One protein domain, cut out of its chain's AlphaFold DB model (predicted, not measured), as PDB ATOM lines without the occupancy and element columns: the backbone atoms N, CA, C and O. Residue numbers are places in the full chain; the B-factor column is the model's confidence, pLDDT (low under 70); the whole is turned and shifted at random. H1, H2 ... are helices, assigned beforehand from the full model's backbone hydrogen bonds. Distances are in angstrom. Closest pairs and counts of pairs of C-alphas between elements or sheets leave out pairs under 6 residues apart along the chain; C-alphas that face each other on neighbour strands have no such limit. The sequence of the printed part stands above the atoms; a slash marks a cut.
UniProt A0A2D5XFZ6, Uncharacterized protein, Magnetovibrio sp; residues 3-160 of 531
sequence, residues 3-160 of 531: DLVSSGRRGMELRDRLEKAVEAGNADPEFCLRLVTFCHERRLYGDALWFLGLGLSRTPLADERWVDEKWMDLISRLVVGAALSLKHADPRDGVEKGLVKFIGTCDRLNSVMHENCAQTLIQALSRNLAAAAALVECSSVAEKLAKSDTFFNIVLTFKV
ATOM      1  N   ASP A   3      47.085 -27.892   7.859       83.69
ATOM      2  CA  ASP A   3      47.569 -26.999   6.796       83.69
ATOM      3  C   ASP A   3      47.750 -27.703   5.438       83.69
ATOM      4  O   ASP A   3      47.458 -27.110   4.401       83.69
ATOM      5  N   LEU A   4      48.210 -28.962   5.435       80.31
ATOM      6  CA  LEU A   4      48.438 -29.767   4.224       80.31
ATOM      7  C   LEU A   4      47.120 -30.140   3.537       80.31
ATOM      8  O   LEU A   4      47.064 -30.199   2.311       80.31
ATOM      9  N   VAL A   5      46.061 -30.372   4.315       81.12
ATOM     10  CA  VAL A   5      44.724 -30.698   3.793       81.12
ATOM     11  C   VAL A   5      43.859 -29.457   3.543       81.12
ATOM     12  O   VAL A   5      42.779 -29.570   2.978       81.12
ATOM     13  N   SER A   6      44.332 -28.257   3.896       81.88
ATOM     14  CA  SER A   6      43.590 -27.021   3.634       81.88
ATOM     15  C   SER A   6      43.415 -26.765   2.127       81.88
ATOM     16  O   SER A   6      44.337 -26.953   1.334       81.88
ATOM     17  N   SER A   7      42.234 -26.291   1.723       73.69
ATOM     18  CA  SER A   7      41.910 -25.966   0.323       73.69
ATOM     19  C   SER A   7      42.478 -24.617  -0.149       73.69
ATOM     20  O   SER A   7      42.319 -24.236  -1.308       73.69
ATOM     21  N   GLY A   8      43.142 -23.873   0.743       81.06
ATOM     22  CA  GLY A   8      43.740 -22.572   0.447       81.06
ATOM     23  C   GLY A   8      45.093 -22.663  -0.266       81.06
ATOM     24  O   GLY A   8      45.718 -23.719  -0.349       81.06
ATOM     25  N   ARG A   9      45.599 -21.507  -0.726       84.50
ATOM     26  CA  ARG A   9      46.915 -21.374  -1.386       84.50
ATOM     27  C   ARG A   9      48.046 -22.050  -0.606       84.50
ATOM     28  O   ARG A   9      48.864 -22.743  -1.199       84.50
ATOM     29  N   ARG A  10      48.046 -21.897   0.723       85.56
ATOM     30  CA  ARG A  10      49.028 -22.523   1.618       85.56
ATOM     31  C   ARG A  10      49.008 -24.052   1.527       85.56
ATOM     32  O   ARG A  10      50.072 -24.650   1.437       85.56
ATOM     33  N   GLY A  11      47.832 -24.679   1.516       84.50
ATOM     34  CA  GLY A  11      47.719 -26.131   1.378       84.50
ATOM     35  C   GLY A  11      48.216 -26.627   0.024       84.50
ATOM     36  O   GLY A  11      48.998 -27.572  -0.024       84.50
ATOM     37  N   MET A  12      47.871 -25.932  -1.066       82.31
ATOM     38  CA  MET A  12      48.391 -26.253  -2.404       82.31
ATOM     39  C   MET A  12      49.922 -26.161  -2.473       82.31
ATOM     40  O   MET A  12      50.566 -27.080  -2.972       82.31
ATOM     41  N   GLU A  13      50.514 -25.092  -1.930       87.44
ATOM     42  CA  GLU A  13      51.972 -24.917  -1.877       87.44
ATOM     43  C   GLU A  13      52.654 -26.008  -1.035       87.44
ATOM     44  O   GLU A  13      53.723 -26.497  -1.403       87.44
ATOM     45  N   LEU A  14      52.048 -26.423   0.082       86.94
ATOM     46  CA  LEU A  14      52.578 -27.502   0.918       86.94
ATOM     47  C   LEU A  14      52.499 -28.869   0.229       86.94
ATOM     48  O   LEU A  14      53.440 -29.652   0.352       86.94
ATOM     49  N   ARG A  15      51.420 -29.156  -0.510       87.12
ATOM     50  CA  ARG A  15      51.292 -30.395  -1.294       87.12
ATOM     51  C   ARG A  15      52.314 -30.452  -2.426       87.12
ATOM     52  O   ARG A  15      52.989 -31.463  -2.549       87.12
ATOM     53  N   ASP A  16      52.500 -29.364  -3.172       86.56
ATOM     54  CA  ASP A  16      53.526 -29.278  -4.225       86.56
ATOM     55  C   ASP A  16      54.942 -29.500  -3.663       86.56
ATOM     56  O   ASP A  16      55.736 -30.258  -4.221       86.56
ATOM     57  N   ARG A  17      55.253 -28.910  -2.499       88.19
ATOM     58  CA  ARG A  17      56.529 -29.157  -1.807       88.19
ATOM     59  C   ARG A  17      56.681 -30.609  -1.362       88.19
ATOM     60  O   ARG A  17      57.778 -31.148  -1.479       88.19
ATOM     61  N   LEU A  18      55.617 -31.229  -0.850       87.00
ATOM     62  CA  LEU A  18      55.651 -32.632  -0.442       87.00
ATOM     63  C   LEU A  18      55.849 -33.557  -1.644       87.00
ATOM     64  O   LEU A  18      56.689 -34.443  -1.571       87.00
ATOM     65  N   GLU A  19      55.127 -33.341  -2.743       86.50
ATOM     66  CA  GLU A  19      55.278 -34.119  -3.977       86.50
ATOM     67  C   GLU A  19      56.720 -34.053  -4.487       86.50
ATOM     68  O   GLU A  19      57.348 -35.093  -4.666       86.50
ATOM     69  N   LYS A  20      57.300 -32.849  -4.574       87.06
ATOM     70  CA  LYS A  20      58.717 -32.663  -4.936       87.06
ATOM     71  C   LYS A  20      59.675 -33.346  -3.959       87.06
ATOM     72  O   LYS A  20      60.686 -33.900  -4.379       87.06
ATOM     73  N   ALA A  21      59.380 -33.315  -2.658       85.50
ATOM     74  CA  ALA A  21      60.197 -33.988  -1.652       85.50
ATOM     75  C   ALA A  21      60.138 -35.517  -1.796       85.50
ATOM     76  O   ALA A  21      61.182 -36.162  -1.756       85.50
ATOM     77  N   VAL A  22      58.951 -36.089  -2.021       82.06
ATOM     78  CA  VAL A  22      58.756 -37.521  -2.308       82.06
ATOM     79  C   VAL A  22      59.478 -37.902  -3.603       82.06
ATOM     80  O   VAL A  22      60.197 -38.899  -3.643       82.06
ATOM     81  N   GLU A  23      59.365 -37.084  -4.651       80.69
ATOM     82  CA  GLU A  23      60.034 -37.326  -5.930       80.69
ATOM     83  C   GLU A  23      61.564 -37.304  -5.829       80.69
ATOM     84  O   GLU A  23      62.245 -38.095  -6.487       80.69
ATOM     85  N   ALA A  24      62.098 -36.434  -4.976       83.38
ATOM     86  CA  ALA A  24      63.521 -36.344  -4.683       83.38
ATOM     87  C   ALA A  24      64.016 -37.421  -3.694       83.38
ATOM     88  O   ALA A  24      65.203 -37.446  -3.387       83.38
ATOM     89  N   GLY A  25      63.136 -38.294  -3.181       78.81
ATOM     90  CA  GLY A  25      63.485 -39.299  -2.167       78.81
ATOM     91  C   GLY A  25      63.732 -38.719  -0.768       78.81
ATOM     92  O   GLY A  25      64.256 -39.404   0.103       78.81
ATOM     93  N   ASN A  26      63.344 -37.464  -0.541       80.38
ATOM     94  CA  ASN A  26      63.540 -36.732   0.711       80.38
ATOM     95  C   ASN A  26      62.383 -36.917   1.709       80.38
ATOM     96  O   ASN A  26      62.425 -36.355   2.803       80.38
ATOM     97  N   ALA A  27      61.333 -37.650   1.333       74.81
ATOM     98  CA  ALA A  27      60.176 -37.922   2.179       74.81
ATOM     99  C   ALA A  27      59.886 -39.426   2.248       74.81
ATOM    100  O   ALA A  27      59.851 -40.112   1.228       74.81
ATOM    101  N   ASP A  28      59.659 -39.905   3.470       77.12
ATOM    102  CA  ASP A  28      59.384 -41.305   3.786       77.12
ATOM    103  C   ASP A  28      57.978 -41.725   3.292       77.12
ATOM    104  O   ASP A  28      56.992 -41.051   3.625       77.12
ATOM    105  N   PRO A  29      57.836 -42.827   2.530       75.62
ATOM    106  CA  PRO A  29      56.537 -43.418   2.193       75.62
ATOM    107  C   PRO A  29      55.616 -43.651   3.406       75.62
ATOM    108  O   PRO A  29      54.401 -43.470   3.294       75.62
ATOM    109  N   GLU A  30      56.173 -43.959   4.582       79.94
ATOM    110  CA  GLU A  30      55.416 -44.138   5.830       79.94
ATOM    111  C   GLU A  30      54.752 -42.829   6.297       79.94
ATOM    112  O   GLU A  30      53.646 -42.824   6.846       79.94
ATOM    113  N   PHE A  31      55.377 -41.677   6.029       85.31
ATOM    114  CA  PHE A  31      54.758 -40.380   6.291       85.31
ATOM    115  C   PHE A  31      53.529 -40.155   5.402       85.31
ATOM    116  O   PHE A  31      52.503 -39.668   5.888       85.31
ATOM    117  N   CYS A  32      53.594 -40.560   4.128       86.75
ATOM    118  CA  CYS A  32      52.433 -40.512   3.239       86.75
ATOM    119  C   CYS A  32      51.307 -41.401   3.776       86.75
ATOM    120  O   CYS A  32      50.177 -40.933   3.860       86.75
ATOM    121  N   LEU A  33      51.603 -42.624   4.233       83.50
ATOM    122  CA  LEU A  33      50.596 -43.519   4.814       83.50
ATOM    123  C   LEU A  33      49.886 -42.899   6.029       83.50
ATOM    124  O   LEU A  33      48.659 -42.941   6.123       83.50
ATOM    125  N   ARG A  34      50.630 -42.242   6.928       88.00
ATOM    126  CA  ARG A  34      50.036 -41.518   8.069       88.00
ATOM    127  C   ARG A  34      49.093 -40.403   7.619       88.00
ATOM    128  O   ARG A  34      48.030 -40.228   8.217       88.00
ATOM    129  N   LEU A  35      49.450 -39.667   6.564       90.38
ATOM    130  CA  LEU A  35      48.577 -38.647   5.974       90.38
ATOM    131  C   LEU A  35      47.327 -39.261   5.340       90.38
ATOM    132  O   LEU A  35      46.243 -38.694   5.481       90.38
ATOM    133  N   VAL A  36      47.448 -40.422   4.692       91.81
ATOM    134  CA  VAL A  36      46.300 -41.158   4.148       91.81
ATOM    135  C   VAL A  36      45.317 -41.512   5.266       91.81
ATOM    136  O   VAL A  36      44.134 -41.193   5.145       91.81
ATOM    137  N   THR A  37      45.793 -42.092   6.371       89.69
ATOM    138  CA  THR A  37      44.955 -42.435   7.536       89.69
ATOM    139  C   THR A  37      44.282 -41.197   8.128       89.69
ATOM    140  O   THR A  37      43.064 -41.183   8.305       89.69
ATOM    141  N   PHE A  38      45.041 -40.115   8.328       92.19
ATOM    142  CA  PHE A  38      44.520 -38.836   8.822       92.19
ATOM    143  C   PHE A  38      43.391 -38.270   7.940       92.19
ATOM    144  O   PHE A  38      42.393 -37.751   8.452       92.19
ATOM    145  N   CYS A  39      43.539 -38.362   6.614       92.06
ATOM    146  CA  CYS A  39      42.527 -37.916   5.656       92.06
ATOM    147  C   CYS A  39      41.313 -38.854   5.638       92.06
ATOM    148  O   CYS A  39      40.176 -38.383   5.571       92.06
ATOM    149  N   HIS A  40      41.537 -40.167   5.736       90.38
ATOM    150  CA  HIS A  40      40.479 -41.173   5.769       90.38
ATOM    151  C   HIS A  40      39.534 -40.972   6.960       90.38
ATOM    152  O   HIS A  40      38.318 -40.934   6.772       90.38
ATOM    153  N   GLU A  41      40.081 -40.756   8.161       90.12
ATOM    154  CA  GLU A  41      39.311 -40.503   9.391       90.12
ATOM    155  C   GLU A  41      38.406 -39.266   9.281       90.12
ATOM    156  O   GLU A  41      37.320 -39.224   9.858       90.12
ATOM    157  N   ARG A  42      38.820 -38.273   8.484       90.06
ATOM    158  CA  ARG A  42      38.065 -37.039   8.206       90.06
ATOM    159  C   ARG A  42      37.198 -37.114   6.948       90.06
ATOM    160  O   ARG A  42      36.602 -36.109   6.572       90.06
ATOM    161  N   ARG A  43      37.120 -38.280   6.293       89.44
ATOM    162  CA  ARG A  43      36.403 -38.495   5.019       89.44
ATOM    163  C   ARG A  43      36.884 -37.590   3.874       89.44
ATOM    164  O   ARG A  43      36.144 -37.319   2.934       89.44
ATOM    165  N   LEU A  44      38.146 -37.165   3.917       90.12
ATOM    166  CA  LEU A  44      38.801 -36.390   2.859       90.12
ATOM    167  C   LEU A  44      39.352 -37.344   1.791       90.12
ATOM    168  O   LEU A  44      40.564 -37.493   1.628       90.12
ATOM    169  N   TYR A  45      38.459 -38.054   1.095       91.81
ATOM    170  CA  TYR A  45      38.842 -39.162   0.211       91.81
ATOM    171  C   TYR A  45      39.752 -38.737  -0.951       91.81
ATOM    172  O   TYR A  45      40.662 -39.482  -1.305       91.81
ATOM    173  N   GLY A  46      39.545 -37.544  -1.521       90.62
ATOM    174  CA  GLY A  46      40.392 -37.019  -2.598       90.62
ATOM    175  C   GLY A  46      41.844 -36.832  -2.162       90.62
ATOM    176  O   GLY A  46      42.763 -37.317  -2.822       90.62
ATOM    177  N   ASP A  47      42.044 -36.203  -1.007       90.94
ATOM    178  CA  ASP A  47      43.373 -35.981  -0.438       90.94
ATOM    179  C   ASP A  47      44.020 -37.296  -0.001       90.94
ATOM    180  O   ASP A  47      45.194 -37.530  -0.284       90.94
ATOM    181  N   ALA A  48      43.242 -38.194   0.612       93.75
ATOM    182  CA  ALA A  48      43.708 -39.524   0.989       93.75
ATOM    183  C   ALA A  48      44.233 -40.305  -0.227       93.75
ATOM    184  O   ALA A  48      45.340 -40.833  -0.179       93.75
ATOM    185  N   LEU A  49      43.486 -40.344  -1.337       93.75
ATOM    186  CA  LEU A  49      43.921 -41.014  -2.569       93.75
ATOM    187  C   LEU A  49      45.145 -40.348  -3.202       93.75
ATOM    188  O   LEU A  49      46.020 -41.033  -3.730       93.75
ATOM    189  N   TRP A  50      45.238 -39.021  -3.122       92.56
ATOM    190  CA  TRP A  50      46.401 -38.296  -3.618       92.56
ATOM    191  C   TRP A  50      47.674 -38.664  -2.834       92.56
ATOM    192  O   TRP A  50      48.674 -39.045  -3.445       92.56
ATOM    193  N   PHE A  51      47.627 -38.643  -1.494       91.38
ATOM    194  CA  PHE A  51      48.761 -39.060  -0.652       91.38
ATOM    195  C   PHE A  51      49.090 -40.548  -0.819       91.38
ATOM    196  O   PHE A  51      50.263 -40.919  -0.815       91.38
ATOM    197  N   LEU A  52      48.076 -41.392  -1.023       90.69
ATOM    198  CA  LEU A  52      48.241 -42.820  -1.293       90.69
ATOM    199  C   LEU A  52      49.028 -43.046  -2.587       90.69
ATOM    200  O   LEU A  52      49.995 -43.804  -2.598       90.69
ATOM    201  N   GLY A  53      48.660 -42.334  -3.656       90.25
ATOM    202  CA  GLY A  53      49.381 -42.369  -4.927       90.25
ATOM    203  C   GLY A  53      50.824 -41.864  -4.818       90.25
ATOM    204  O   GLY A  53      51.702 -42.379  -5.505       90.25
ATOM    205  N   LEU A  54      51.108 -40.890  -3.949       87.25
ATOM    206  CA  LEU A  54      52.489 -40.472  -3.692       87.25
ATOM    207  C   LEU A  54      53.289 -41.545  -2.955       87.25
ATOM    208  O   LEU A  54      54.373 -41.902  -3.412       87.25
ATOM    209  N   GLY A  55      52.748 -42.082  -1.858       85.38
ATOM    210  CA  GLY A  55      53.423 -43.099  -1.050       85.38
ATOM    211  C   GLY A  55      53.775 -44.338  -1.869       85.38
ATOM    212  O   GLY A  55      54.942 -44.721  -1.938       85.38
ATOM    213  N   LEU A  56      52.794 -44.892  -2.593       84.88
ATOM    214  CA  LEU A  56      52.980 -46.094  -3.418       84.88
ATOM    215  C   LEU A  56      54.048 -45.934  -4.502       84.88
ATOM    216  O   LEU A  56      54.711 -46.907  -4.845       84.88
ATOM    217  N   SER A  57      54.243 -44.722  -5.031       80.25
ATOM    218  CA  SER A  57      55.252 -44.474  -6.069       80.25
ATOM    219  C   SER A  57      56.698 -44.604  -5.572       80.25
ATOM    220  O   SER A  57      57.617 -44.676  -6.388       80.25
ATOM    221  N   ARG A  58      56.911 -44.605  -4.246       76.06
ATOM    222  CA  ARG A  58      58.239 -44.602  -3.618       76.06
ATOM    223  C   ARG A  58      58.458 -45.685  -2.577       76.06
ATOM    224  O   ARG A  58      59.592 -45.816  -2.132       76.06
ATOM    225  N   THR A  59      57.437 -46.453  -2.197       69.69
ATOM    226  CA  THR A  59      57.607 -47.589  -1.286       69.69
ATOM    227  C   THR A  59      58.616 -48.578  -1.886       69.69
ATOM    228  O   THR A  59      58.317 -49.181  -2.921       69.69
ATOM    229  N   PRO A  60      59.803 -48.769  -1.273       58.44
ATOM    230  CA  PRO A  60      60.700 -49.841  -1.660       58.44
ATOM    231  C   PRO A  60      60.056 -51.137  -1.180       58.44
ATOM    232  O   PRO A  60      60.081 -51.473   0.002       58.44
ATOM    233  N   LEU A  61      59.397 -51.838  -2.093       56.84
ATOM    234  CA  LEU A  61      58.799 -53.134  -1.811       56.84
ATOM    235  C   LEU A  61      59.944 -54.141  -1.811       56.84
ATOM    236  O   LEU A  61      60.266 -54.732  -2.834       56.84
ATOM    237  N   ALA A  62      60.622 -54.240  -0.670       41.69
ATOM    238  CA  ALA A  62      61.835 -55.034  -0.495       41.69
ATOM    239  C   ALA A  62      61.627 -56.546  -0.720       41.69
ATOM    240  O   ALA A  62      62.599 -57.294  -0.759       41.69
ATOM    241  N   ASP A  63      60.385 -56.991  -0.914       51.84
ATOM    242  CA  ASP A  63      60.061 -58.308  -1.441       51.84
ATOM    243  C   ASP A  63      58.957 -58.130  -2.490       51.84
ATOM    244  O   ASP A  63      57.808 -57.823  -2.167       51.84
ATOM    245  N   GLU A  64      59.307 -58.291  -3.767       53.47
ATOM    246  CA  GLU A  64      58.402 -58.163  -4.920       53.47
ATOM    247  C   GLU A  64      57.219 -59.145  -4.873       53.47
ATOM    248  O   GLU A  64      56.376 -59.134  -5.762       53.47
ATOM    249  N   ARG A  65      57.142 -60.011  -3.860       54.47
ATOM    250  CA  ARG A  65      56.160 -61.087  -3.776       54.47
ATOM    251  C   ARG A  65      54.896 -60.722  -3.002       54.47
ATOM    252  O   ARG A  65      53.857 -61.303  -3.301       54.47
ATOM    253  N   TRP A  66      54.932 -59.766  -2.063       55.97
ATOM    254  CA  TRP A  66      53.783 -59.502  -1.181       55.97
ATOM    255  C   TRP A  66      53.652 -58.034  -0.767       55.97
ATOM    256  O   TRP A  66      54.613 -57.401  -0.338       55.97
ATOM    257  N   VAL A  67      52.432 -57.503  -0.857       63.38
ATOM    258  CA  VAL A  67      52.085 -56.169  -0.347       63.38
ATOM    259  C   VAL A  67      51.384 -56.319   0.997       63.38
ATOM    260  O   VAL A  67      50.523 -57.183   1.136       63.38
ATOM    261  N   ASP A  68      51.738 -55.480   1.974       71.81
ATOM    262  CA  ASP A  68      51.091 -55.460   3.291       71.81
ATOM    263  C   ASP A  68      49.571 -55.247   3.140       71.81
ATOM    264  O   ASP A  68      49.115 -54.283   2.513       71.81
ATOM    265  N   GLU A  69      48.794 -56.171   3.717       75.81
ATOM    266  CA  GLU A  69      47.327 -56.215   3.676       75.81
ATOM    267  C   GLU A  69      46.685 -54.885   4.089       75.81
ATOM    268  O   GLU A  69      45.636 -54.508   3.561       75.81
ATOM    269  N   LYS A  70      47.345 -54.119   4.969       78.38
ATOM    270  CA  LYS A  70      46.879 -52.793   5.399       78.38
ATOM    271  C   LYS A  70      46.770 -51.807   4.240       78.38
ATOM    272  O   LYS A  70      45.830 -51.012   4.216       78.38
ATOM    273  N   TRP A  71      47.689 -51.849   3.271       78.44
ATOM    274  CA  TRP A  71      47.610 -50.987   2.088       78.44
ATOM    275  C   TRP A  71      46.434 -51.382   1.202       78.44
ATOM    276  O   TRP A  71      45.715 -50.508   0.723       78.44
ATOM    277  N   MET A  72      46.208 -52.681   1.009       85.88
ATOM    278  CA  MET A  72      45.142 -53.177   0.134       85.88
ATOM    279  C   MET A  72      43.748 -52.912   0.713       85.88
ATOM    280  O   MET A  72      42.846 -52.462  -0.004       85.88
ATOM    281  N   ASP A  73      43.575 -53.086   2.024       86.06
ATOM    282  CA  ASP A  73      42.341 -52.702   2.714       86.06
ATOM    283  C   ASP A  73      42.086 -51.183   2.627       86.06
ATOM    284  O   ASP A  73      40.974 -50.739   2.322       86.06
ATOM    285  N   LEU A  74      43.130 -50.368   2.803       88.69
ATOM    286  CA  LEU A  74      43.024 -48.912   2.709       88.69
ATOM    287  C   LEU A  74      42.688 -48.441   1.284       88.69
ATOM    288  O   LEU A  74      41.792 -47.610   1.123       88.69
ATOM    289  N   ILE A  75      43.333 -49.006   0.253       92.00
ATOM    290  CA  ILE A  75      43.003 -48.764  -1.165       92.00
ATOM    291  C   ILE A  75      41.518 -49.054  -1.406       92.00
ATOM    292  O   ILE A  75      40.800 -48.208  -1.946       92.00
ATOM    293  N   SER A  76      41.046 -50.220  -0.957       92.44
ATOM    294  CA  SER A  76      39.660 -50.659  -1.138       92.44
ATOM    295  C   SER A  76      38.666 -49.661  -0.543       92.44
ATOM    296  O   SER A  76      37.748 -49.201  -1.230       92.44
ATOM    297  N   ARG A  77      38.864 -49.276   0.726       93.88
ATOM    298  CA  ARG A  77      37.978 -48.339   1.433       93.88
ATOM    299  C   ARG A  77      37.981 -46.947   0.806       93.88
ATOM    300  O   ARG A  77      36.921 -46.331   0.673       93.88
ATOM    301  N   LEU A  78      39.154 -46.443   0.423       95.19
ATOM    302  CA  LEU A  78      39.297 -45.095  -0.124       95.19
ATOM    303  C   LEU A  78      38.700 -44.956  -1.514       95.19
ATOM    304  O   LEU A  78      38.014 -43.969  -1.771       95.19
ATOM    305  N   VAL A  79      38.917 -45.933  -2.393       95.50
ATOM    306  CA  VAL A  79      38.392 -45.866  -3.759       95.50
ATOM    307  C   VAL A  79      36.875 -45.986  -3.772       95.50
ATOM    308  O   VAL A  79      36.221 -45.209  -4.463       95.50
ATOM    309  N   VAL A  80      36.296 -46.875  -2.957       95.38
ATOM    310  CA  VAL A  80      34.833 -46.969  -2.820       95.38
ATOM    311  C   VAL A  80      34.254 -45.668  -2.253       95.38
ATOM    312  O   VAL A  80      33.304 -45.129  -2.819       95.38
ATOM    313  N   GLY A  81      34.844 -45.124  -1.180       93.88
ATOM    314  CA  GLY A  81      34.395 -43.861  -0.581       93.88
ATOM    315  C   GLY A  81      34.482 -42.674  -1.546       93.88
ATOM    316  O   GLY A  81      33.525 -41.909  -1.681       93.88
ATOM    317  N   ALA A  82      35.596 -42.554  -2.272       93.88
ATOM    318  CA  ALA A  82      35.796 -41.528  -3.291       93.88
ATOM    319  C   ALA A  82      34.796 -41.659  -4.443       93.88
ATOM    320  O   ALA A  82      34.141 -40.683  -4.801       93.88
ATOM    321  N   ALA A  83      34.631 -42.861  -4.996       93.94
ATOM    322  CA  ALA A  83      33.735 -43.091  -6.120       93.94
ATOM    323  C   ALA A  83      32.269 -42.796  -5.762       93.94
ATOM    324  O   ALA A  83      31.577 -42.133  -6.528       93.94
ATOM    325  N   LEU A  84      31.806 -43.192  -4.570       92.88
ATOM    326  CA  LEU A  84      30.465 -42.828  -4.092       92.88
ATOM    327  C   LEU A  84      30.307 -41.316  -3.877       92.88
ATOM    328  O   LEU A  84      29.222 -40.775  -4.088       92.88
ATOM    329  N   SER A  85      31.388 -40.629  -3.501       91.38
ATOM    330  CA  SER A  85      31.379 -39.178  -3.310       91.38
ATOM    331  C   SER A  85      31.294 -38.405  -4.630       91.38
ATOM    332  O   SER A  85      30.795 -37.288  -4.618       91.38
ATOM    333  N   LEU A  86      31.680 -38.981  -5.779       89.38
ATOM    334  CA  LEU A  86      31.617 -38.296  -7.086       89.38
ATOM    335  C   LEU A  86      30.217 -37.768  -7.439       89.38
ATOM    336  O   LEU A  86      30.106 -36.756  -8.123       89.38
ATOM    337  N   LYS A  87      29.146 -38.419  -6.963       76.62
ATOM    338  CA  LYS A  87      27.756 -38.004  -7.236       76.62
ATOM    339  C   LYS A  87      27.312 -36.764  -6.458       76.62
ATOM    340  O   LYS A  87      26.324 -36.135  -6.831       76.62
ATOM    341  N   HIS A  88      28.001 -36.443  -5.368       73.88
ATOM    342  CA  HIS A  88      27.588 -35.415  -4.409       73.88
ATOM    343  C   HIS A  88      28.694 -34.408  -4.087       73.88
ATOM    344  O   HIS A  88      28.445 -33.465  -3.342       73.88
ATOM    345  N   ALA A  89      29.902 -34.618  -4.613       64.19
ATOM    346  CA  ALA A  89      31.068 -33.821  -4.283       64.19
ATOM    347  C   ALA A  89      30.917 -32.386  -4.790       64.19
ATOM    348  O   ALA A  89      30.607 -32.145  -5.961       64.19
ATOM    349  N   ASP A  90      31.218 -31.437  -3.909       65.62
ATOM    350  CA  ASP A  90      31.540 -30.083  -4.326       65.62
ATOM    351  C   ASP A  90      32.831 -30.164  -5.167       65.62
ATOM    352  O   ASP A  90      33.771 -30.869  -4.784       65.62
ATOM    353  N   PRO A  91      32.949 -29.450  -6.301       61.34
ATOM    354  CA  PRO A  91      34.205 -29.345  -7.050       61.34
ATOM    355  C   PRO A  91      35.434 -28.989  -6.187       61.34
ATOM    356  O   PRO A  91      36.575 -29.266  -6.575       61.34
ATOM    357  N   ARG A  92      35.218 -28.388  -5.009       58.09
ATOM    358  CA  ARG A  92      36.239 -28.067  -4.000       58.09
ATOM    359  C   ARG A  92      36.746 -29.270  -3.195       58.09
ATOM    360  O   ARG A  92      37.839 -29.169  -2.642       58.09
ATOM    361  N   ASP A  93      36.040 -30.400  -3.183       68.56
ATOM    362  CA  ASP A  93      36.378 -31.589  -2.379       68.56
ATOM    363  C   ASP A  93      37.533 -32.416  -2.972       68.56
ATOM    364  O   ASP A  93      38.024 -33.362  -2.357       68.56
ATOM    365  N   GLY A  94      37.983 -32.088  -4.190       83.88
ATOM    366  CA  GLY A  94      39.205 -32.643  -4.783       83.88
ATOM    367  C   GLY A  94      39.164 -34.143  -5.110       83.88
ATOM    368  O   GLY A  94      40.160 -34.674  -5.596       83.88
ATOM    369  N   VAL A  95      38.028 -34.817  -4.898       90.50
ATOM    370  CA  VAL A  95      37.838 -36.268  -5.088       90.50
ATOM    371  C   VAL A  95      38.252 -36.723  -6.484       90.50
ATOM    372  O   VAL A  95      39.041 -37.656  -6.619       90.50
ATOM    373  N   GLU A  96      37.792 -36.016  -7.519       91.50
ATOM    374  CA  GLU A  96      38.157 -36.296  -8.911       91.50
ATOM    375  C   GLU A  96      39.678 -36.245  -9.120       91.50
ATOM    376  O   GLU A  96      40.267 -37.158  -9.696       91.50
ATOM    377  N   LYS A  97      40.339 -35.199  -8.607       89.94
ATOM    378  CA  LYS A  97      41.795 -35.036  -8.727       89.94
ATOM    379  C   LYS A  97      42.542 -36.151  -7.995       89.94
ATOM    380  O   LYS A  97      43.535 -36.649  -8.520       89.94
ATOM    381  N   GLY A  98      42.057 -36.546  -6.817       92.56
ATOM    382  CA  GLY A  98      42.600 -37.656  -6.037       92.56
ATOM    383  C   GLY A  98      42.518 -38.988  -6.777       92.56
ATOM    384  O   GLY A  98      43.530 -39.673  -6.907       92.56
ATOM    385  N   LEU A  99      41.347 -39.318  -7.331       94.81
ATOM    386  CA  LEU A  99      41.138 -40.525  -8.140       94.81
ATOM    387  C   LEU A  99      42.026 -40.541  -9.385       94.81
ATOM    388  O   LEU A  99      42.713 -41.529  -9.628       94.81
ATOM    389  N   VAL A 100      42.056 -39.440 -10.143       94.56
ATOM    390  CA  VAL A 100      42.892 -39.319 -11.347       94.56
ATOM    391  C   VAL A 100      44.370 -39.486 -11.000       94.56
ATOM    392  O   VAL A 100      45.078 -40.216 -11.692       94.56
ATOM    393  N   LYS A 101      44.844 -38.851  -9.918       92.56
ATOM    394  CA  LYS A 101      46.234 -39.000  -9.469       92.56
ATOM    395  C   LYS A 101      46.530 -40.441  -9.069       92.56
ATOM    396  O   LYS A 101      47.529 -40.981  -9.526       92.56
ATOM    397  N   PHE A 102      45.684 -41.050  -8.243       95.50
ATOM    398  CA  PHE A 102      45.892 -42.409  -7.751       95.50
ATOM    399  C   PHE A 102      45.902 -43.435  -8.890       95.50
ATOM    400  O   PHE A 102      46.862 -44.189  -9.016       95.50
ATOM    401  N   ILE A 103      44.896 -43.413  -9.769       96.00
ATOM    402  CA  ILE A 103      44.821 -44.331 -10.916       96.00
ATOM    403  C   ILE A 103      46.004 -44.105 -11.869       96.00
ATOM    404  O   ILE A 103      46.640 -45.062 -12.304       96.00
ATOM    405  N   GLY A 104      46.369 -42.846 -12.132       94.75
ATOM    406  CA  GLY A 104      47.543 -42.524 -12.944       94.75
ATOM    407  C   GLY A 104      48.881 -42.902 -12.293       94.75
ATOM    408  O   GLY A 104      49.863 -43.098 -13.010       94.75
ATOM    409  N   THR A 105      48.947 -43.000 -10.960       93.25
ATOM    410  CA  THR A 105      50.078 -43.623 -10.256       93.25
ATOM    411  C   THR A 105      50.078 -45.122 -10.510       93.25
ATOM    412  O   THR A 105      51.142 -45.648 -10.825       93.25
ATOM    413  N   CYS A 106      48.928 -45.801 -10.393       93.56
ATOM    414  CA  CYS A 106      48.830 -47.244 -10.623       93.56
ATOM    415  C   CYS A 106      49.447 -47.634 -11.966       93.56
ATOM    416  O   CYS A 106      50.310 -48.506 -11.975       93.56
ATOM    417  N   ASP A 107      49.120 -46.920 -13.048       94.31
ATOM    418  CA  ASP A 107      49.668 -47.144 -14.400       94.31
ATOM    419  C   ASP A 107      51.209 -47.146 -14.486       94.31
ATOM    420  O   ASP A 107      51.774 -47.629 -15.464       94.31
ATOM    421  N   ARG A 108      51.903 -46.567 -13.498       92.12
ATOM    422  CA  ARG A 108      53.370 -46.434 -13.461       92.12
ATOM    423  C   ARG A 108      54.035 -47.383 -12.468       92.12
ATOM    424  O   ARG A 108      55.258 -47.354 -12.339       92.12
ATOM    425  N   LEU A 109      53.253 -48.166 -11.728       89.88
ATOM    426  CA  LEU A 109      53.783 -49.166 -10.808       89.88
ATOM    427  C   LEU A 109      54.420 -50.309 -11.609       89.88
ATOM    428  O   LEU A 109      54.079 -50.548 -12.768       89.88
ATOM    429  N   ASN A 110      55.350 -51.033 -10.986       88.06
ATOM    430  CA  ASN A 110      55.875 -52.262 -11.582       88.06
ATOM    431  C   ASN A 110      54.757 -53.309 -11.760       88.06
ATOM    432  O   ASN A 110      53.679 -53.193 -11.171       88.06
ATOM    433  N   SER A 111      55.017 -54.343 -12.562       88.19
ATOM    434  CA  SER A 111      54.001 -55.334 -12.945       88.19
ATOM    435  C   SER A 111      53.328 -56.014 -11.748       88.19
ATOM    436  O   SER A 111      52.117 -56.224 -11.782       88.19
ATOM    437  N   VAL A 112      54.074 -56.314 -10.679       85.50
ATOM    438  CA  VAL A 112      53.521 -56.965  -9.482       85.50
ATOM    439  C   VAL A 112      52.619 -56.022  -8.692       85.50
ATOM    440  O   VAL A 112      51.488 -56.374  -8.356       85.50
ATOM    441  N   MET A 113      53.083 -54.809  -8.405       85.69
ATOM    442  CA  MET A 113      52.300 -53.860  -7.620       85.69
ATOM    443  C   MET A 113      51.082 -53.345  -8.401       85.69
ATOM    444  O   MET A 113      50.009 -53.188  -7.814       85.69
ATOM    445  N   HIS A 114      51.211 -53.126  -9.714       91.19
ATOM    446  CA  HIS A 114      50.074 -52.794 -10.579       91.19
ATOM    447  C   HIS A 114      48.996 -53.876 -10.509       91.19
ATOM    448  O   HIS A 114      47.835 -53.560 -10.265       91.19
ATOM    449  N   GLU A 115      49.384 -55.145 -10.630       89.31
ATOM    450  CA  GLU A 115      48.476 -56.290 -10.560       89.31
ATOM    451  C   GLU A 115      47.781 -56.411  -9.197       89.31
ATOM    452  O   GLU A 115      46.562 -56.580  -9.149       89.31
ATOM    453  N   ASN A 116      48.514 -56.242  -8.093       87.88
ATOM    454  CA  ASN A 116      47.936 -56.254  -6.745       87.88
ATOM    455  C   ASN A 116      46.949 -55.096  -6.532       87.88
ATOM    456  O   ASN A 116      45.853 -55.300  -6.001       87.88
ATOM    457  N   CYS A 117      47.296 -53.890  -6.995       90.88
ATOM    458  CA  CYS A 117      46.393 -52.742  -6.957       90.88
ATOM    459  C   CYS A 117      45.147 -52.988  -7.816       90.88
ATOM    460  O   CYS A 117      44.033 -52.776  -7.344       90.88
ATOM    461  N   ALA A 118      45.307 -53.468  -9.052       92.75
ATOM    462  CA  ALA A 118      44.202 -53.738  -9.968       92.75
ATOM    463  C   ALA A 118      43.252 -54.809  -9.413       92.75
ATOM    464  O   ALA A 118      42.037 -54.606  -9.394       92.75
ATOM    465  N   GLN A 119      43.790 -55.913  -8.887       90.44
ATOM    466  CA  GLN A 119      42.998 -56.983  -8.285       90.44
ATOM    467  C   GLN A 119      42.218 -56.497  -7.056       90.44
ATOM    468  O   GLN A 119      41.048 -56.859  -6.902       90.44
ATOM    469  N   THR A 120      42.833 -55.657  -6.222       91.00
ATOM    470  CA  THR A 120      42.210 -55.059  -5.030       91.00
ATOM    471  C   THR A 120      41.104 -54.080  -5.404       91.00
ATOM    472  O   THR A 120      39.986 -54.175  -4.899       91.00
ATOM    473  N   LEU A 121      41.378 -53.187  -6.358       93.69
ATOM    474  CA  LEU A 121      40.400 -52.255  -6.917       93.69
ATOM    475  C   LEU A 121      39.166 -52.992  -7.435       93.69
ATOM    476  O   LEU A 121      38.035 -52.656  -7.087       93.69
ATOM    477  N   ILE A 122      39.387 -54.030  -8.233       93.56
ATOM    478  CA  ILE A 122      38.318 -54.806  -8.850       93.56
ATOM    479  C   ILE A 122      37.503 -55.582  -7.809       93.56
ATOM    480  O   ILE A 122      36.279 -55.608  -7.914       93.56
ATOM    481  N   GLN A 123      38.134 -56.145  -6.773       90.81
ATOM    482  CA  GLN A 123      37.417 -56.786  -5.660       90.81
ATOM    483  C   GLN A 123      36.582 -55.790  -4.848       90.81
ATOM    484  O   GLN A 123      35.444 -56.083  -4.480       90.81
ATOM    485  N   ALA A 124      37.126 -54.607  -4.562       92.62
ATOM    486  CA  ALA A 124      36.405 -53.576  -3.824       92.62
ATOM    487  C   ALA A 124      35.177 -53.090  -4.612       92.62
ATOM    488  O   ALA A 124      34.071 -53.006  -4.072       92.62
ATOM    489  N   LEU A 125      35.354 -52.839  -5.910       93.00
ATOM    490  CA  LEU A 125      34.293 -52.377  -6.802       93.00
ATOM    491  C   LEU A 125      33.259 -53.472  -7.112       93.00
ATOM    492  O   LEU A 125      32.075 -53.157  -7.222       93.00
ATOM    493  N   SER A 126      33.643 -54.754  -7.167       91.25
ATOM    494  CA  SER A 126      32.684 -55.858  -7.347       91.25
ATOM    495  C   SER A 126      31.730 -56.009  -6.159       91.25
ATOM    496  O   SER A 126      30.612 -56.490  -6.317       91.25
ATOM    497  N   ARG A 127      32.158 -55.591  -4.960       91.06
ATOM    498  CA  ARG A 127      31.317 -55.551  -3.751       91.06
ATOM    499  C   ARG A 127      30.468 -54.279  -3.659       91.06
ATOM    500  O   ARG A 127      29.573 -54.213  -2.820       91.06
ATOM    501  N   ASN A 128      30.724 -53.274  -4.501       93.12
ATOM    502  CA  ASN A 128      30.002 -52.004  -4.505       93.12
ATOM    503  C   ASN A 128      29.768 -51.494  -5.938       93.12
ATOM    504  O   ASN A 128      30.415 -50.558  -6.411       93.12
ATOM    505  N   LEU A 129      28.802 -52.101  -6.632       92.94
ATOM    506  CA  LEU A 129      28.490 -51.763  -8.028       92.94
ATOM    507  C   LEU A 129      28.051 -50.304  -8.215       92.94
ATOM    508  O   LEU A 129      28.282 -49.732  -9.276       92.94
ATOM    509  N   ALA A 130      27.465 -49.677  -7.189       94.56
ATOM    510  CA  ALA A 130      27.118 -48.258  -7.222       94.56
ATOM    511  C   ALA A 130      28.366 -47.361  -7.284       94.56
ATOM    512  O   ALA A 130      28.372 -46.377  -8.024       94.56
ATOM    513  N   ALA A 131      29.424 -47.718  -6.548       95.00
ATOM    514  CA  ALA A 131      30.724 -47.060  -6.629       95.00
ATOM    515  C   ALA A 131      31.381 -47.295  -7.999       95.00
ATOM    516  O   ALA A 131      31.865 -46.350  -8.615       95.00
ATOM    517  N   ALA A 132      31.343 -48.532  -8.508       94.88
ATOM    518  CA  ALA A 132      31.878 -48.862  -9.830       94.88
ATOM    519  C   ALA A 132      31.204 -48.042 -10.943       94.88
ATOM    520  O   ALA A 132      31.896 -47.414 -11.743       94.88
ATOM    521  N   ALA A 133      29.869 -47.973 -10.929       95.75
ATOM    522  CA  ALA A 133      29.089 -47.150 -11.850       95.75
ATOM    523  C   ALA A 133      29.480 -45.671 -11.749       95.75
ATOM    524  O   ALA A 133      29.823 -45.057 -12.753       95.75
ATOM    525  N   ALA A 134      29.517 -45.117 -10.530       94.69
ATOM    526  CA  ALA A 134      29.863 -43.714 -10.310       94.69
ATOM    527  C   ALA A 134      31.260 -43.350 -10.842       94.69
ATOM    528  O   ALA A 134      31.435 -42.273 -11.409       94.69
ATOM    529  N   LEU A 135      32.242 -44.246 -10.690       93.94
ATOM    530  CA  LEU A 135      33.593 -44.045 -11.211       93.94
ATOM    531  C   LEU A 135      33.642 -44.104 -12.744       93.94
ATOM    532  O   LEU A 135      34.276 -43.254 -13.365       93.94
ATOM    533  N   VAL A 136      32.994 -45.102 -13.350       93.75
ATOM    534  CA  VAL A 136      33.035 -45.334 -14.805       93.75
ATOM    535  C   VAL A 136      32.211 -44.302 -15.581       93.75
ATOM    536  O   VAL A 136      32.590 -43.921 -16.685       93.75
ATOM    537  N   GLU A 137      31.099 -43.837 -15.015       93.56
ATOM    538  CA  GLU A 137      30.165 -42.906 -15.664       93.56
ATOM    539  C   GLU A 137      30.563 -41.430 -15.490       93.56
ATOM    540  O   GLU A 137      29.987 -40.551 -16.130       93.56
ATOM    541  N   CYS A 138      31.560 -41.131 -14.650       90.81
ATOM    542  CA  CYS A 138      32.051 -39.770 -14.453       90.81
ATOM    543  C   CYS A 138      32.885 -39.309 -15.662       90.81
ATOM    544  O   CYS A 138      34.061 -39.657 -15.797       90.81
ATOM    545  N   SER A 139      32.283 -38.497 -16.538       87.38
ATOM    546  CA  SER A 139      32.913 -38.050 -17.789       87.38
ATOM    547  C   SER A 139      34.237 -37.312 -17.576       87.38
ATOM    548  O   SER A 139      35.197 -37.579 -18.295       87.38
ATOM    549  N   SER A 140      34.338 -36.452 -16.559       87.12
ATOM    550  CA  SER A 140      35.567 -35.700 -16.265       87.12
ATOM    551  C   SER A 140      36.732 -36.606 -15.843       87.12
ATOM    552  O   SER A 140      37.873 -36.381 -16.258       87.12
ATOM    553  N   VAL A 141      36.458 -37.670 -15.079       89.56
ATOM    554  CA  VAL A 141      37.446 -38.715 -14.757       89.56
ATOM    555  C   VAL A 141      37.837 -39.476 -16.023       89.56
ATOM    556  O   VAL A 141      39.029 -39.632 -16.298       89.56
ATOM    557  N   ALA A 142      36.852 -39.911 -16.813       90.94
ATOM    558  CA  ALA A 142      37.079 -40.695 -18.024       90.94
ATOM    559  C   ALA A 142      37.921 -39.942 -19.070       90.94
ATOM    560  O   ALA A 142      38.822 -40.526 -19.673       90.94
ATOM    561  N   GLU A 143      37.677 -38.642 -19.257       93.12
ATOM    562  CA  GLU A 143      38.463 -37.780 -20.146       93.12
ATOM    563  C   GLU A 143      39.922 -37.675 -19.687       93.12
ATOM    564  O   GLU A 143      40.849 -37.851 -20.484       93.12
ATOM    565  N   LYS A 144      40.147 -37.452 -18.387       94.69
ATOM    566  CA  LYS A 144      41.497 -37.329 -17.808       94.69
ATOM    567  C   LYS A 144      42.270 -38.645 -17.802       94.69
ATOM    568  O   LYS A 144      43.498 -38.627 -17.857       94.69
ATOM    569  N   LEU A 145      41.565 -39.773 -17.769       94.75
ATOM    570  CA  LEU A 145      42.126 -41.124 -17.773       94.75
ATOM    571  C   LEU A 145      41.983 -41.823 -19.134       94.75
ATOM    572  O   LEU A 145      42.141 -43.036 -19.230       94.75
ATOM    573  N   ALA A 146      41.777 -41.073 -20.222       94.19
ATOM    574  CA  ALA A 146      41.563 -41.620 -21.565       94.19
ATOM    575  C   ALA A 146      42.741 -42.441 -22.137       94.19
ATOM    576  O   ALA A 146      42.590 -43.068 -23.191       94.19
ATOM    577  N   LYS A 147      43.899 -42.449 -21.466       95.12
ATOM    578  CA  LYS A 147      45.087 -43.253 -21.803       95.12
ATOM    579  C   LYS A 147      45.506 -44.219 -20.685       95.12
ATOM    580  O   LYS A 147      46.565 -44.822 -20.794       95.12
ATOM    581  N   SER A 148      44.725 -44.318 -19.612       96.19
ATOM    582  CA  SER A 148      45.073 -45.112 -18.433       96.19
ATOM    583  C   SER A 148      44.726 -46.584 -18.636       96.19
ATOM    584  O   SER A 148      43.568 -46.928 -18.881       96.19
ATOM    585  N   ASP A 149      45.727 -47.449 -18.499       96.31
ATOM    586  CA  ASP A 149      45.577 -48.903 -18.560       96.31
ATOM    587  C   ASP A 149      44.708 -49.404 -17.395       96.31
ATOM    588  O   ASP A 149      43.718 -50.109 -17.607       96.31
ATOM    589  N   THR A 150      44.995 -48.964 -16.167       96.62
ATOM    590  CA  THR A 150      44.217 -49.298 -14.967       96.62
ATOM    591  C   THR A 150      42.757 -48.871 -15.107       96.62
ATOM    592  O   THR A 150      41.863 -49.663 -14.803       96.62
ATOM    593  N   PHE A 151      42.486 -47.656 -15.596       97.38
ATOM    594  CA  PHE A 151      41.110 -47.187 -15.773       97.38
ATOM    595  C   PHE A 151      40.334 -48.066 -16.758       97.38
ATOM    596  O   PHE A 151      39.246 -48.534 -16.422       97.38
ATOM    597  N   PHE A 152      40.882 -48.361 -17.941       97.81
ATOM    598  CA  PHE A 152      40.168 -49.201 -18.911       97.81
ATOM    599  C   PHE A 152      39.987 -50.642 -18.443       97.81
ATOM    600  O   PHE A 152      38.966 -51.241 -18.769       97.81
ATOM    601  N   ASN A 153      40.887 -51.184 -17.620       97.69
ATOM    602  CA  ASN A 153      40.655 -52.472 -16.965       97.69
ATOM    603  C   ASN A 153      39.468 -52.438 -15.991       97.69
ATOM    604  O   ASN A 153      38.681 -53.387 -15.959       97.69
ATOM    605  N   ILE A 154      39.304 -51.352 -15.228       97.31
ATOM    606  CA  ILE A 154      38.129 -51.150 -14.366       97.31
ATOM    607  C   ILE A 154      36.860 -51.078 -15.222       97.31
ATOM    608  O   ILE A 154      35.889 -51.772 -14.924       97.31
ATOM    609  N   VAL A 155      36.878 -50.294 -16.306       98.06
ATOM    610  CA  VAL A 155      35.731 -50.163 -17.222       98.06
ATOM    611  C   VAL A 155      35.378 -51.513 -17.853       98.06
ATOM    612  O   VAL A 155      34.215 -51.908 -17.808       98.06
ATOM    613  N   LEU A 156      36.361 -52.247 -18.388       98.12
ATOM    614  CA  LEU A 156      36.173 -53.582 -18.970       98.12
ATOM    615  C   LEU A 156      35.523 -54.523 -17.962       98.12
ATOM    616  O   LEU A 156      34.499 -55.140 -18.252       98.12
ATOM    617  N   THR A 157      36.089 -54.589 -16.759       96.44
ATOM    618  CA  THR A 157      35.606 -55.472 -15.697       96.44
ATOM    619  C   THR A 157      34.181 -55.112 -15.282       96.44
ATOM    620  O   THR A 157      33.336 -55.990 -15.131       96.44
ATOM    621  N   PHE A 158      33.874 -53.819 -15.166       96.62
ATOM    622  CA  PHE A 158      32.527 -53.356 -14.857       96.62
ATOM    623  C   PHE A 158      31.520 -53.712 -15.961       96.62
ATOM    624  O   PHE A 158      30.414 -54.150 -15.652       96.62
ATOM    625  N   LYS A 159      31.900 -53.612 -17.243       97.31
ATOM    626  CA  LYS A 159      31.049 -54.063 -18.360       97.31
ATOM    627  C   LYS A 159      30.807 -55.566 -18.343       97.31
ATOM    628  O   LYS A 159      29.674 -55.992 -18.558       97.31
ATOM    629  N   VAL A 160      31.816 -56.357 -17.976       96.56
ATOM    630  CA  VAL A 160      31.634 -57.790 -17.712       96.56
ATOM    631  C   VAL A 160      30.652 -58.006 -16.559       96.56
ATOM    632  O   VAL A 160      29.714 -58.778 -16.719       96.56
TER     633      VAL A 160
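AT A GLANCE: This is residues 3 to 160 of the 531 residues of an uncharacterized protein of Magnetovibrio sp (UniProt A0A2D5XFZ6). What does the domain look like? Four helices, H2 to H5, make an up-and-down bundle, each running against the one before it, with H1 at one end of the longest axis and a cluster of H6, H7 and H9 at the other. What is it made of? The printed part has 158 residues with nine named helices, H1 to H9 in order, and no named strand: all helix. It is compact, with a radius of gyration of the C-alphas of 14.7 A, spanning 42 by 40 by 28 A.

HOW THE PARTS SIT: What does the first helix meet? H1, residues 9 to 23, only just touches H3, residues 45 to 56, with 3 pairs of C-alphas within 8 A; the closest are those of Glu 19 and Leu 54, 6.9 A. What else touches H3? H2, residues 29 to 41, forms a hairpin with it, closest at C-alphas 36 and 48, 4.4 A. H4, residues 69 to 85, touches it with residues 75 to 82 alone, closest at C-alphas 82 and 45, 5.2 A. H5, residues 95 to 106, touches it at a shallow tilt of 19 degrees, the same way, closest at C-alphas 95 and 46, 3.6 A. What follows H5? H6, residues 111 to 126, and H7, residues 129 to 137, touch H4, closest at C-alphas 124 and 76, 5.1 A, and 131 and 84, 4.9 A. H8, residues 139 to 144, touches H5, closest at C-alphas 141 and 96, 6.4 A. H9, residues 149 to 160, touches H6, closest at C-alphas 154 and 122, 6.6 A. How are the backbones? In H1 to H9 every O i to N i+4 pair is within hydrogen-bond range.

IN THESE COORDINATES: Where are the ends? H1 begins at C-alpha 9, (46.915, -21.374, -1.386), and H9 ends at C-alpha 160, (31.634, -57.790, -17.712). Which helices are long? From first to last C-alpha, H4 measures 24.4 A, H6 22.0 A and H1 21.1 A.

THE WHOLE: Is it continuous? The printed part has no cut; the link from H3 to H4, residues 57 to 68, is long. Where is confidence low? The pLDDT is under 70 at residues 59 to 67 and 89 to 93.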